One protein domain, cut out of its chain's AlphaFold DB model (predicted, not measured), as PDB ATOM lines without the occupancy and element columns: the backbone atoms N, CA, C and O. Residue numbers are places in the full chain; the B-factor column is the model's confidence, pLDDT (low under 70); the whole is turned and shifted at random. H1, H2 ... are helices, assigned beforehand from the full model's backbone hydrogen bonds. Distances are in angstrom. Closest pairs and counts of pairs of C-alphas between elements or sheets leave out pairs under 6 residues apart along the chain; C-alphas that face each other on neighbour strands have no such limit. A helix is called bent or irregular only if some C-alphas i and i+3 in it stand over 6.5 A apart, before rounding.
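This is residues 4 to 84 of the 86 residues of the protein "DNA-binding transcriptional LysR family regulator" of Aeromonas veronii (UniProt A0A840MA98). This is an open string of four helices on long links, no two touching: H1 and H2 are near each other toward one end, H3 sits off to one side, and H4, the longest, lies toward the other end. The 81 printed residues hold H1, H2, H3 and H4 in that order and no named strand, all helix in class. The whole is only just extended, close to loose, with a radius of gyration of the C-alphas of 17.9 A, and spans 53 by 31 by 25 A.

Find C-alpha 4 at (185.512, 128.080, 150.288), where H1, residues 4 to 10, begins. Go on to H2, residues 23 to 32, 15.4 A long; it is irregular, but only just: C-alphas 24 and 27 are 6.9 A apart. H3 is residues 45 to 51, and H4, residues 67 to 83, runs 24.5 A to C-alpha 83 at (207.343, 120.229, 139.498).

H1 and H2 are close but not clearly touching, about perpendicular at 77 degrees; their closest C-alphas, of Leu 7 and Ala 29, are 7.2 A apart. H3 and H4 are apart from each other. In H1 and H4 every O i to N i+4 pair is within hydrogen-bond range; H2 has 4 of 6, and H3 1 of 3, beside 3 of 4 O i to N i+3 pairs.

The C-alphas of Ser 14 and Gln 65, the two farthest apart, are 53.9 A apart. The printed part has no cut, its three links are long, and residues 82 to 84 have pLDDT under 70.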
ATOM      1  N   GLU A   4     185.212 127.770 148.889       92.50
ATOM      2  CA  GLU A   4     185.512 128.080 150.288       92.50
ATOM      3  C   GLU A   4     184.270 127.954 151.170       92.50
ATOM      4  O   GLU A   4     184.343 127.410 152.268       92.50
ATOM      5  N   GLN A   5     183.110 128.404 150.682       92.75
ATOM      6  CA  GLN A   5     181.845 128.234 151.398       92.75
ATOM      7  C   GLN A   5     181.488 126.753 151.554       92.75
ATOM      8  O   GLN A   5     181.069 126.344 152.634       92.75
ATOM      9  N   ALA A   6     181.672 125.947 150.503       93.56
ATOM     10  CA  ALA A   6     181.406 124.512 150.564       93.56
ATOM     11  C   ALA A   6     182.324 123.807 151.576       93.56
ATOM     12  O   ALA A   6     181.839 123.022 152.391       93.56
ATOM     13  N   LEU A   7     183.623 124.138 151.581       93.88
ATOM     14  CA  LEU A   7     184.564 123.628 152.581       93.88
ATOM     15  C   LEU A   7     184.193 124.065 153.998       93.88
ATOM     16  O   LEU A   7     184.177 123.239 154.906       93.88
ATOM     17  N   HIS A   8     183.856 125.340 154.186       94.06
ATOM     18  CA  HIS A   8     183.497 125.867 155.496       94.06
ATOM     19  C   HIS A   8     182.250 125.192 156.069       94.06
ATOM     20  O   HIS A   8     182.217 124.890 157.259       94.06
ATOM     21  N   ILE A   9     181.237 124.941 155.239       94.44
ATOM     22  CA  ILE A   9     180.022 124.234 155.659       94.44
ATOM     23  C   ILE A   9     180.352 122.778 156.007       94.44
ATOM     24  O   ILE A   9     179.942 122.306 157.065       94.44
ATOM     25  N   ALA A  10     181.132 122.088 155.168       94.38
ATOM     26  CA  ALA A  10     181.546 120.708 155.420       94.38
ATOM     27  C   ALA A  10     182.431 120.566 156.672       94.38
ATOM     28  O   ALA A  10     182.444 119.511 157.295       94.38
ATOM     29  N   SER A  11     183.153 121.619 157.072       94.00
ATOM     30  CA  SER A  11     183.992 121.589 158.274       94.00
ATOM     31  C   SER A  11     183.222 121.787 159.581       94.00
ATOM     32  O   SER A  11     183.836 121.688 160.642       94.00
ATOM     33  N   GLN A  12     181.931 122.132 159.545       94.81
ATOM     34  CA  GLN A  12     181.150 122.357 160.764       94.81
ATOM     35  C   GLN A  12     180.780 121.033 161.432       94.81
ATOM     36  O   GLN A  12     180.261 120.133 160.787       94.81
ATOM     37  N   SER A  13     180.946 120.941 162.751       90.62
ATOM     38  CA  SER A  13     180.601 119.738 163.525       90.62
ATOM     39  C   SER A  13     179.097 119.533 163.735       90.62
ATOM     40  O   SER A  13     178.693 118.551 164.349       90.62
ATOM     41  N   SER A  14     178.258 120.478 163.304       93.81
ATOM     42  CA  SER A  14     176.801 120.407 163.463       93.81
ATOM     43  C   SER A  14     176.130 119.430 162.496       93.81
ATOM     44  O   SER A  14     174.975 119.075 162.714       93.81
ATOM     45  N   HIS A  15     176.831 119.006 161.440       89.69
ATOM     46  CA  HIS A  15     176.307 118.124 160.401       89.69
ATOM     47  C   HIS A  15     177.417 117.225 159.851       89.69
ATOM     48  O   HIS A  15     178.596 117.553 159.937       89.69
ATOM     49  N   GLU A  16     177.026 116.125 159.213       91.31
ATOM     50  CA  GLU A  16     177.937 115.254 158.470       91.31
ATOM     51  C   GLU A  16     177.763 115.509 156.974       91.31
ATOM     52  O   GLU A  16     176.868 114.969 156.323       91.31
ATOM     53  N   LEU A  17     178.599 116.392 156.429       92.88
ATOM     54  CA  LEU A  17     178.578 116.756 155.016       92.88
ATOM     55  C   LEU A  17     179.940 116.500 154.380       92.88
ATOM     56  O   LEU A  17     180.981 116.611 155.023       92.88
ATOM     57  N   ILE A  18     179.921 116.205 153.083       92.19
ATOM     58  CA  ILE A  18     181.124 116.076 152.263       92.19
ATOM     59  C   ILE A  18     181.150 117.180 151.209       92.19
ATOM     60  O   ILE A  18     180.118 117.547 150.645       92.19
ATOM     61  N   ALA A  19     182.345 117.684 150.921       93.00
ATOM     62  CA  ALA A  19     182.591 118.570 149.794       93.00
ATOM     63  C   ALA A  19     183.444 117.827 148.763       93.00
ATOM     64  O   ALA A  19     184.476 117.248 149.099       93.00
ATOM     65  N   VAL A  20     183.014 117.854 147.502       91.62
ATOM     66  CA  VAL A  20     183.797 117.322 146.385       91.62
ATOM     67  C   VAL A  20     184.558 118.476 145.753       91.62
ATOM     68  O   VAL A  20     183.967 119.493 145.390       91.62
ATOM     69  N   ALA A  21     185.872 118.320 145.628       91.00
ATOM     70  CA  ALA A  21     186.750 119.317 145.037       91.00
ATOM     71  C   ALA A  21     187.857 118.641 144.212       91.00
ATOM     72  O   ALA A  21     188.194 117.483 144.471       91.00
ATOM     73  N   PRO A  22     188.446 119.354 143.240       91.56
ATOM     74  CA  PRO A  22     189.638 118.890 142.544       91.56
ATOM     75  C   PRO A  22     190.793 118.573 143.499       91.56
ATOM     76  O   PRO A  22     190.970 119.240 144.516       91.56
ATOM     77  N   SER A  23     191.632 117.596 143.150       88.88
ATOM     78  CA  SER A  23     192.740 117.140 144.006       88.88
ATOM     79  C   SER A  23     193.733 118.253 144.363       88.88
ATOM     80  O   SER A  23     194.210 118.309 145.497       88.88
ATOM     81  N   TYR A  24     193.985 119.195 143.446       88.62
ATOM     82  CA  TYR A  24     194.869 120.343 143.683       88.62
ATOM     83  C   TYR A  24     194.381 121.264 144.818       88.62
ATOM     84  O   TYR A  24     195.165 122.026 145.383       88.62
ATOM     85  N   CYS A  25     193.102 121.184 145.198       91.31
ATOM     86  CA  CYS A  25     192.545 121.923 146.327       91.31
ATOM     87  C   CYS A  25     192.926 121.331 147.695       91.31
ATOM     88  O   CYS A  25     192.723 122.001 148.710       91.31
ATOM     89  N   GLY A  26     193.483 120.115 147.753       90.25
ATOM     90  CA  GLY A  26     193.784 119.419 149.010       90.25
ATOM     91  C   GLY A  26     194.684 120.228 149.948       90.25
ATOM     92  O   GLY A  26     194.371 120.378 151.128       90.25
ATOM     93  N   GLY A  27     195.740 120.847 149.410       90.94
ATOM     94  CA  GLY A  27     196.643 121.695 150.195       90.94
ATOM     95  C   GLY A  27     195.998 122.992 150.699       90.94
ATOM     96  O   GLY A  27     196.410 123.528 151.723       90.94
ATOM     97  N   TYR A  28     194.979 123.513 150.006       92.81
ATOM     98  CA  TYR A  28     194.192 124.637 150.520       92.81
ATOM     99  C   TYR A  28     193.303 124.179 151.680       92.81
ATOM    100  O   TYR A  28     193.330 124.787 152.750       92.81
ATOM    101  N   ALA A  29     192.563 123.082 151.490       92.50
ATOM    102  CA  ALA A  29     191.666 122.542 152.506       92.50
ATOM    103  C   ALA A  29     192.416 122.220 153.808       92.50
ATOM    104  O   ALA A  29     191.990 122.665 154.869       92.50
ATOM    105  N   SER A  30     193.578 121.563 153.728       91.50
ATOM    106  CA  SER A  30     194.371 121.207 154.913       91.50
ATOM    107  C   SER A  30     194.910 122.420 155.681       91.50
ATOM    108  O   SER A  30     195.064 122.354 156.897       91.50
ATOM    109  N   ARG A  31     195.202 123.536 154.993       92.88
ATOM    110  CA  ARG A  31     195.692 124.774 155.629       92.88
ATOM    111  C   ARG A  31     194.592 125.559 156.338       92.88
ATOM    112  O   ARG A  31     194.870 126.184 157.355       92.88
ATOM    113  N   HIS A  32     193.380 125.565 155.789       93.00
ATOM    114  CA  HIS A  32     192.282 126.400 156.291       93.00
ATOM    115  C   HIS A  32     191.283 125.637 157.171       93.00
ATOM    116  O   HIS A  32     190.633 126.245 158.017       93.00
ATOM    117  N   HIS A  33     191.188 124.318 157.010       92.38
ATOM    118  CA  HIS A  33     190.252 123.451 157.723       92.38
ATOM    119  C   HIS A  33     190.956 122.154 158.146       92.38
ATOM    120  O   HIS A  33     190.780 121.104 157.533       92.38
ATOM    121  N   GLY A  34     191.762 122.219 159.211       89.38
ATOM    122  CA  GLY A  34     192.575 121.086 159.682       89.38
ATOM    123  C   GLY A  34     191.782 119.862 160.165       89.38
ATOM    124  O   GLY A  34     192.367 118.809 160.391       89.38
ATOM    125  N   ASN A  35     190.462 119.990 160.323       92.12
ATOM    126  CA  ASN A  35     189.559 118.896 160.674       92.12
ATOM    127  C   ASN A  35     188.967 118.164 159.457       92.12
ATOM    128  O   ASN A  35     188.311 117.140 159.636       92.12
ATOM    129  N   LEU A  36     189.164 118.676 158.239       93.19
ATOM    130  CA  LEU A  36     188.750 117.989 157.020       93.19
ATOM    131  C   LEU A  36     189.833 117.014 156.559       93.19
ATOM    132  O   LEU A  36     191.022 117.329 156.558       93.19
ATOM    133  N   ILE A  37     189.402 115.840 156.107       91.50
ATOM    134  CA  ILE A  37     190.278 114.802 155.564       91.50
ATOM    135  C   ILE A  37     189.967 114.651 154.077       91.50
ATOM    136  O   ILE A  37     188.823 114.405 153.695       91.50
ATOM    137  N   ALA A  38     190.984 114.804 153.229       92.31
ATOM    138  CA  ALA A  38     190.847 114.558 151.800       92.31
ATOM    139  C   ALA A  38     190.814 113.048 151.534       92.31
ATOM    140  O   ALA A  38     191.707 112.316 151.962       92.31
ATOM    141  N   MET A  39     189.802 112.592 150.801       91.62
ATOM    142  CA  MET A  39     189.665 111.197 150.383       91.62
ATOM    143  C   MET A  39     189.487 111.116 148.864       91.62
ATOM    144  O   MET A  39     188.876 112.018 148.281       91.62
ATOM    145  N   PRO A  40     189.991 110.054 148.209       90.50
ATOM    146  CA  PRO A  40     189.677 109.813 146.809       90.50
ATOM    147  C   PRO A  40     188.171 109.595 146.644       90.50
ATOM    148  O   PRO A  40     187.512 109.024 147.518       90.50
ATOM    149  N   LEU A  41     187.619 110.028 145.509       91.00
ATOM    150  CA  LEU A  41     186.229 109.716 145.184       91.00
ATOM    151  C   LEU A  41     186.051 108.190 145.098       91.00
ATOM    152  O   LEU A  41     186.913 107.519 144.527       91.00
ATOM    153  N   PRO A  42     184.936 107.633 145.604       90.31
ATOM    154  CA  PRO A  42     184.665 106.198 145.574       90.31
ATOM    155  C   PRO A  42     184.193 105.763 144.176       90.31
ATOM    156  O   PRO A  42     183.078 105.276 143.998       90.31
ATOM    157  N   LEU A  43     185.025 105.997 143.162       91.56
ATOM    158  CA  LEU A  43     184.726 105.749 141.756       91.56
ATOM    159  C   LEU A  43     185.750 104.779 141.151       91.56
ATOM    160  O   LEU A  43     186.935 104.868 141.470       91.56
ATOM    161  N   PRO A  44     185.331 103.893 140.229       95.12
ATOM    162  CA  PRO A  44     186.256 103.115 139.415       95.12
ATOM    163  C   PRO A  44     187.193 104.015 138.605       95.12
ATOM    164  O   PRO A  44     186.776 105.060 138.101       95.12
ATOM    165  N   GLU A  45     188.423 103.554 138.377       91.81
ATOM    166  CA  GLU A  45     189.472 104.296 137.660       91.81
ATOM    167  C   GLU A  45     189.012 104.822 136.289       91.81
ATOM    168  O   GLU A  45     189.259 105.973 135.941       91.81
ATOM    169  N   LYS A  46     188.233 104.024 135.545       94.44
ATOM    170  CA  LYS A  46     187.677 104.422 134.241       94.44
ATOM    171  C   LYS A  46     186.778 105.662 134.314       94.44
ATOM    172  O   LYS A  46     186.741 106.436 133.360       94.44
ATOM    173  N   LEU A  47     186.016 105.824 135.398       94.00
ATOM    174  CA  LEU A  47     185.193 107.017 135.617       94.00
ATOM    175  C   LEU A  47     186.039 108.160 136.175       94.00
ATOM    176  O   LEU A  47     185.833 109.304 135.790       94.00
ATOM    177  N   TYR A  48     187.024 107.846 137.015       90.19
ATOM    178  CA  TYR A  48     187.959 108.833 137.547       90.19
ATOM    179  C   TYR A  48     188.736 109.548 136.432       90.19
ATOM    180  O   TYR A  48     188.860 110.768 136.460       90.19
ATOM    181  N   ALA A  49     189.174 108.817 135.401       89.88
ATOM    182  CA  ALA A  49     189.852 109.383 134.231       89.88
ATOM    183  C   ALA A  49     188.984 110.387 133.446       89.88
ATOM    184  O   ALA A  49     189.505 111.298 132.814       89.88
ATOM    185  N   GLN A  50     187.654 110.265 133.505       92.12
ATOM    186  CA  GLN A  50     186.740 111.218 132.859       92.12
ATOM    187  C   GLN A  50     186.613 112.535 133.636       92.12
ATOM    188  O   GLN A  50     186.078 113.504 133.106       92.12
ATOM    189  N   LEU A  51     187.082 112.567 134.887       90.62
ATOM    190  CA  LEU A  51     187.091 113.749 135.748       90.62
ATOM    191  C   LEU A  51     188.406 114.530 135.652       90.62
ATOM    192  O   LEU A  51     188.634 115.429 136.460       90.62
ATOM    193  N   GLU A  52     189.283 114.190 134.706       87.88
ATOM    194  CA  GLU A  52     190.521 114.927 134.487       87.88
ATOM    195  C   GLU A  52     190.215 116.383 134.100       87.88
ATOM    196  O   GLU A  52     189.426 116.669 133.197       87.88
ATOM    197  N   ILE A  53     190.825 117.325 134.821       86.62
ATOM    198  CA  ILE A  53     190.570 118.756 134.650       86.62
ATOM    199  C   ILE A  53     191.703 119.362 133.834       86.62
ATOM    200  O   ILE A  53     192.851 119.408 134.274       86.62
ATOM    201  N   ALA A  54     191.362 119.892 132.660       88.12
ATOM    202  CA  ALA A  54     192.294 120.644 131.836       88.12
ATOM    203  C   ALA A  54     192.405 122.100 132.316       88.12
ATOM    204  O   ALA A  54     191.414 122.830 132.378       88.12
ATOM    205  N   PHE A  55     193.630 122.553 132.575       86.38
ATOM    206  CA  PHE A  55     193.926 123.970 132.770       86.38
ATOM    207  C   PHE A  55     194.199 124.632 131.421       86.38
ATOM    208  O   PHE A  55     195.146 124.279 130.719       86.38
ATOM    209  N   ILE A  56     193.371 125.611 131.056       89.94
ATOM    210  CA  ILE A  56     193.462 126.290 129.763       89.94
ATOM    211  C   ILE A  56     193.897 127.737 129.983       89.94
ATOM    212  O   ILE A  56     193.214 128.518 130.642       89.94
ATOM    213  N   LEU A  57     195.025 128.111 129.380       90.06
ATOM    214  CA  LEU A  57     195.449 129.504 129.292       90.06
ATOM    215  C   LEU A  57     194.777 130.156 128.084       90.06
ATOM    216  O   LEU A  57     194.999 129.745 126.945       90.06
ATOM    217  N   LEU A  58     193.979 131.192 128.334       91.88
ATOM    218  CA  LEU A  58     193.290 131.960 127.300       91.88
ATOM    219  C   LEU A  58     193.838 133.386 127.250       91.88
ATOM    220  O   LEU A  58     194.009 134.041 128.275       91.88
ATOM    221  N   TRP A  59     194.093 133.883 126.042       93.00
ATOM    222  CA  TRP A  59     194.467 135.274 125.796       93.00
ATOM    223  C   TRP A  59     193.910 135.743 124.454       93.00
ATOM    224  O   TRP A  59     193.632 134.954 123.550       93.00
ATOM    225  N   HIS A  60     193.755 137.057 124.302       94.06
ATOM    226  CA  HIS A  60     193.284 137.621 123.044       94.06
ATOM    227  C   HIS A  60     194.365 137.504 121.955       94.06
ATOM    228  O   HIS A  60     195.519 137.872 122.183       94.06
ATOM    229  N   LYS A  61     193.983 137.091 120.737       92.19
ATOM    230  CA  LYS A  61     194.902 136.874 119.594       92.19
ATOM    231  C   LYS A  61     195.826 138.068 119.309       92.19
ATOM    232  O   LYS A  61     196.987 137.882 118.964       92.19
ATOM    233  N   ARG A  62     195.332 139.295 119.510       94.50
ATOM    234  CA  ARG A  62     196.106 140.548 119.354       94.50
ATOM    235  C   ARG A  62     197.354 140.643 120.248       94.50
ATOM    236  O   ARG A  62     198.266 141.381 119.913       94.50
ATOM    237  N   HIS A  63     197.402 139.905 121.357       92.50
ATOM    238  CA  HIS A  63     198.519 139.914 122.309       92.50
ATOM    239  C   HIS A  63     199.469 138.724 122.126       92.50
ATOM    240  O   HIS A  63     200.256 138.420 123.013       92.50
ATOM    241  N   ASN A  64     199.419 138.023 120.989       86.56
ATOM    242  CA  ASN A  64     200.237 136.822 120.805       86.56
ATOM    243  C   ASN A  64     201.752 137.106 120.777       86.56
ATOM    244  O   ASN A  64     202.532 136.217 121.092       86.56
ATOM    245  N   GLN A  65     202.142 138.332 120.415       88.69
ATOM    246  CA  GLN A  65     203.527 138.828 120.431       88.69
ATOM    247  C   GLN A  65     203.783 139.804 121.593       88.69
ATOM    248  O   GLN A  65     204.816 140.466 121.636       88.69
ATOM    249  N   ASP A  66     202.835 139.939 122.525       95.06
ATOM    250  CA  ASP A  66     203.020 140.791 123.695       95.06
ATOM    251  C   ASP A  66     204.069 140.165 124.623       95.06
ATOM    252  O   ASP A  66     203.963 138.996 125.005       95.06
ATOM    253  N   ALA A  67     205.086 140.947 124.986       96.00
ATOM    254  CA  ALA A  67     206.206 140.467 125.786       96.00
ATOM    255  C   ALA A  67     205.765 139.900 127.145       96.00
ATOM    256  O   ALA A  67     206.329 138.903 127.595       96.00
ATOM    257  N   LYS A  68     204.730 140.472 127.781       94.94
ATOM    258  CA  LYS A  68     204.224 139.994 129.078       94.94
ATOM    259  C   LYS A  68     203.491 138.669 128.922       94.94
ATOM    260  O   LYS A  68     203.684 137.774 129.740       94.94
ATOM    261  N   VAL A  69     202.688 138.521 127.864       94.38
ATOM    262  CA  VAL A  69     201.991 137.256 127.565       94.38
ATOM    263  C   VAL A  69     202.993 136.149 127.251       94.38
ATOM    264  O   VAL A  69     202.862 135.042 127.771       94.38
ATOM    265  N   MET A  70     204.010 136.431 126.433       93.38
ATOM    266  CA  MET A  70     205.055 135.451 126.123       93.38
ATOM    267  C   MET A  70     205.850 135.057 127.369       93.38
ATOM    268  O   MET A  70     206.032 133.864 127.616       93.38
ATOM    269  N   TRP A  71     206.266 136.038 128.176       95.12
ATOM    270  CA  TRP A  71     206.971 135.791 129.429       95.12
ATOM    271  C   TRP A  71     206.139 134.929 130.386       95.12
ATOM    272  O   TRP A  71     206.610 133.878 130.811       95.12
ATOM    273  N   LEU A  72     204.880 135.299 130.643       94.12
ATOM    274  CA  LEU A  72     204.010 134.569 131.570       94.12
ATOM    275  C   LEU A  72     203.766 133.127 131.112       94.12
ATOM    276  O   LEU A  72     203.804 132.204 131.920       94.12
ATOM    277  N   ARG A  73     203.550 132.906 129.809       91.94
ATOM    278  CA  ARG A  73     203.381 131.552 129.253       91.94
ATOM    279  C   ARG A  73     204.626 130.695 129.455       91.94
ATOM    280  O   ARG A  73     204.498 129.513 129.765       91.94
ATOM    281  N   ASN A  74     205.809 131.267 129.248       92.44
ATOM    282  CA  ASN A  74     207.065 130.550 129.443       92.44
ATOM    283  C   ASN A  74     207.315 130.265 130.924       92.44
ATOM    284  O   ASN A  74     207.729 129.159 131.252       92.44
ATOM    285  N   GLU A  75     206.992 131.211 131.804       94.62
ATOM    286  CA  GLU A  75     207.175 131.040 133.242       94.62
ATOM    287  C   GLU A  75     206.233 129.977 133.817       94.62
ATOM    288  O   GLU A  75     206.680 129.093 134.539       94.62
ATOM    289  N   ILE A  76     204.957 129.975 133.417       92.75
ATOM    290  CA  ILE A  76     204.018 128.912 133.805       92.75
ATOM    291  C   ILE A  76     204.528 127.550 133.318       92.75
ATOM    292  O   ILE A  76     204.558 126.596 134.086       92.75
ATOM    293  N   ARG A  77     204.989 127.444 132.064       89.75
ATOM    294  CA  ARG A  77     205.560 126.185 131.551       89.75
ATOM    295  C   ARG A  77     206.783 125.736 132.341       89.75
ATOM    296  O   ARG A  77     206.910 124.547 132.597       89.75
ATOM    297  N   ARG A  78     207.669 126.665 132.708       93.50
ATOM    298  CA  ARG A  78     208.856 126.370 133.515       93.50
ATOM    299  C   ARG A  78     208.452 125.791 134.870       93.50
ATOM    300  O   ARG A  78     208.887 124.700 135.200       93.50
ATOM    301  N   LEU A  79     207.559 126.471 135.593       91.56
ATOM    302  CA  LEU A  79     207.088 126.036 136.912       91.56
ATOM    303  C   LEU A  79     206.450 124.638 136.875       91.56
ATOM    304  O   LEU A  79     206.792 123.797 137.693       91.56
ATOM    305  N   TYR A  80     205.588 124.355 135.894       83.69
ATOM    306  CA  TYR A  80     204.936 123.041 135.795       83.69
ATOM    307  C   TYR A  80     205.868 121.920 135.308       83.69
ATOM    308  O   TYR A  80     205.687 120.771 135.700       83.69
ATOM    309  N   ASN A  81     206.861 122.227 134.468       81.25
ATOM    310  CA  ASN A  81     207.847 121.233 134.037       81.25
ATOM    311  C   ASN A  81     208.872 120.917 135.136       81.25
ATOM    312  O   ASN A  81     209.386 119.802 135.169       81.25
ATOM    313  N   ASP A  82     209.162 121.878 136.018       66.75
ATOM    314  CA  ASP A  82     210.082 121.698 137.146       66.75
ATOM    315  C   ASP A  82     209.432 120.903 138.305       66.75
ATOM    316  O   ASP A  82     210.140 120.254 139.073       66.75
ATOM    317  N   GLU A  83     208.096 120.920 138.432       59.00
ATOM    318  CA  GLU A  83     207.343 120.229 139.498       59.00
ATOM    319  C   GLU A  83     206.949 118.771 139.183       59.00
ATOM    320  O   GLU A  83     206.531 118.046 140.086       59.00
ATOM    321  N   LEU A  84     207.092 118.305 137.937       49.53
ATOM    322  CA  LEU A  84     206.832 116.907 137.571       49.53
ATOM    323  C   LEU A  84     208.080 116.044 137.847       49.53
ATOM    324  O   LEU A  84     209.108 116.246 137.192       49.53
TER     325      LEU A  84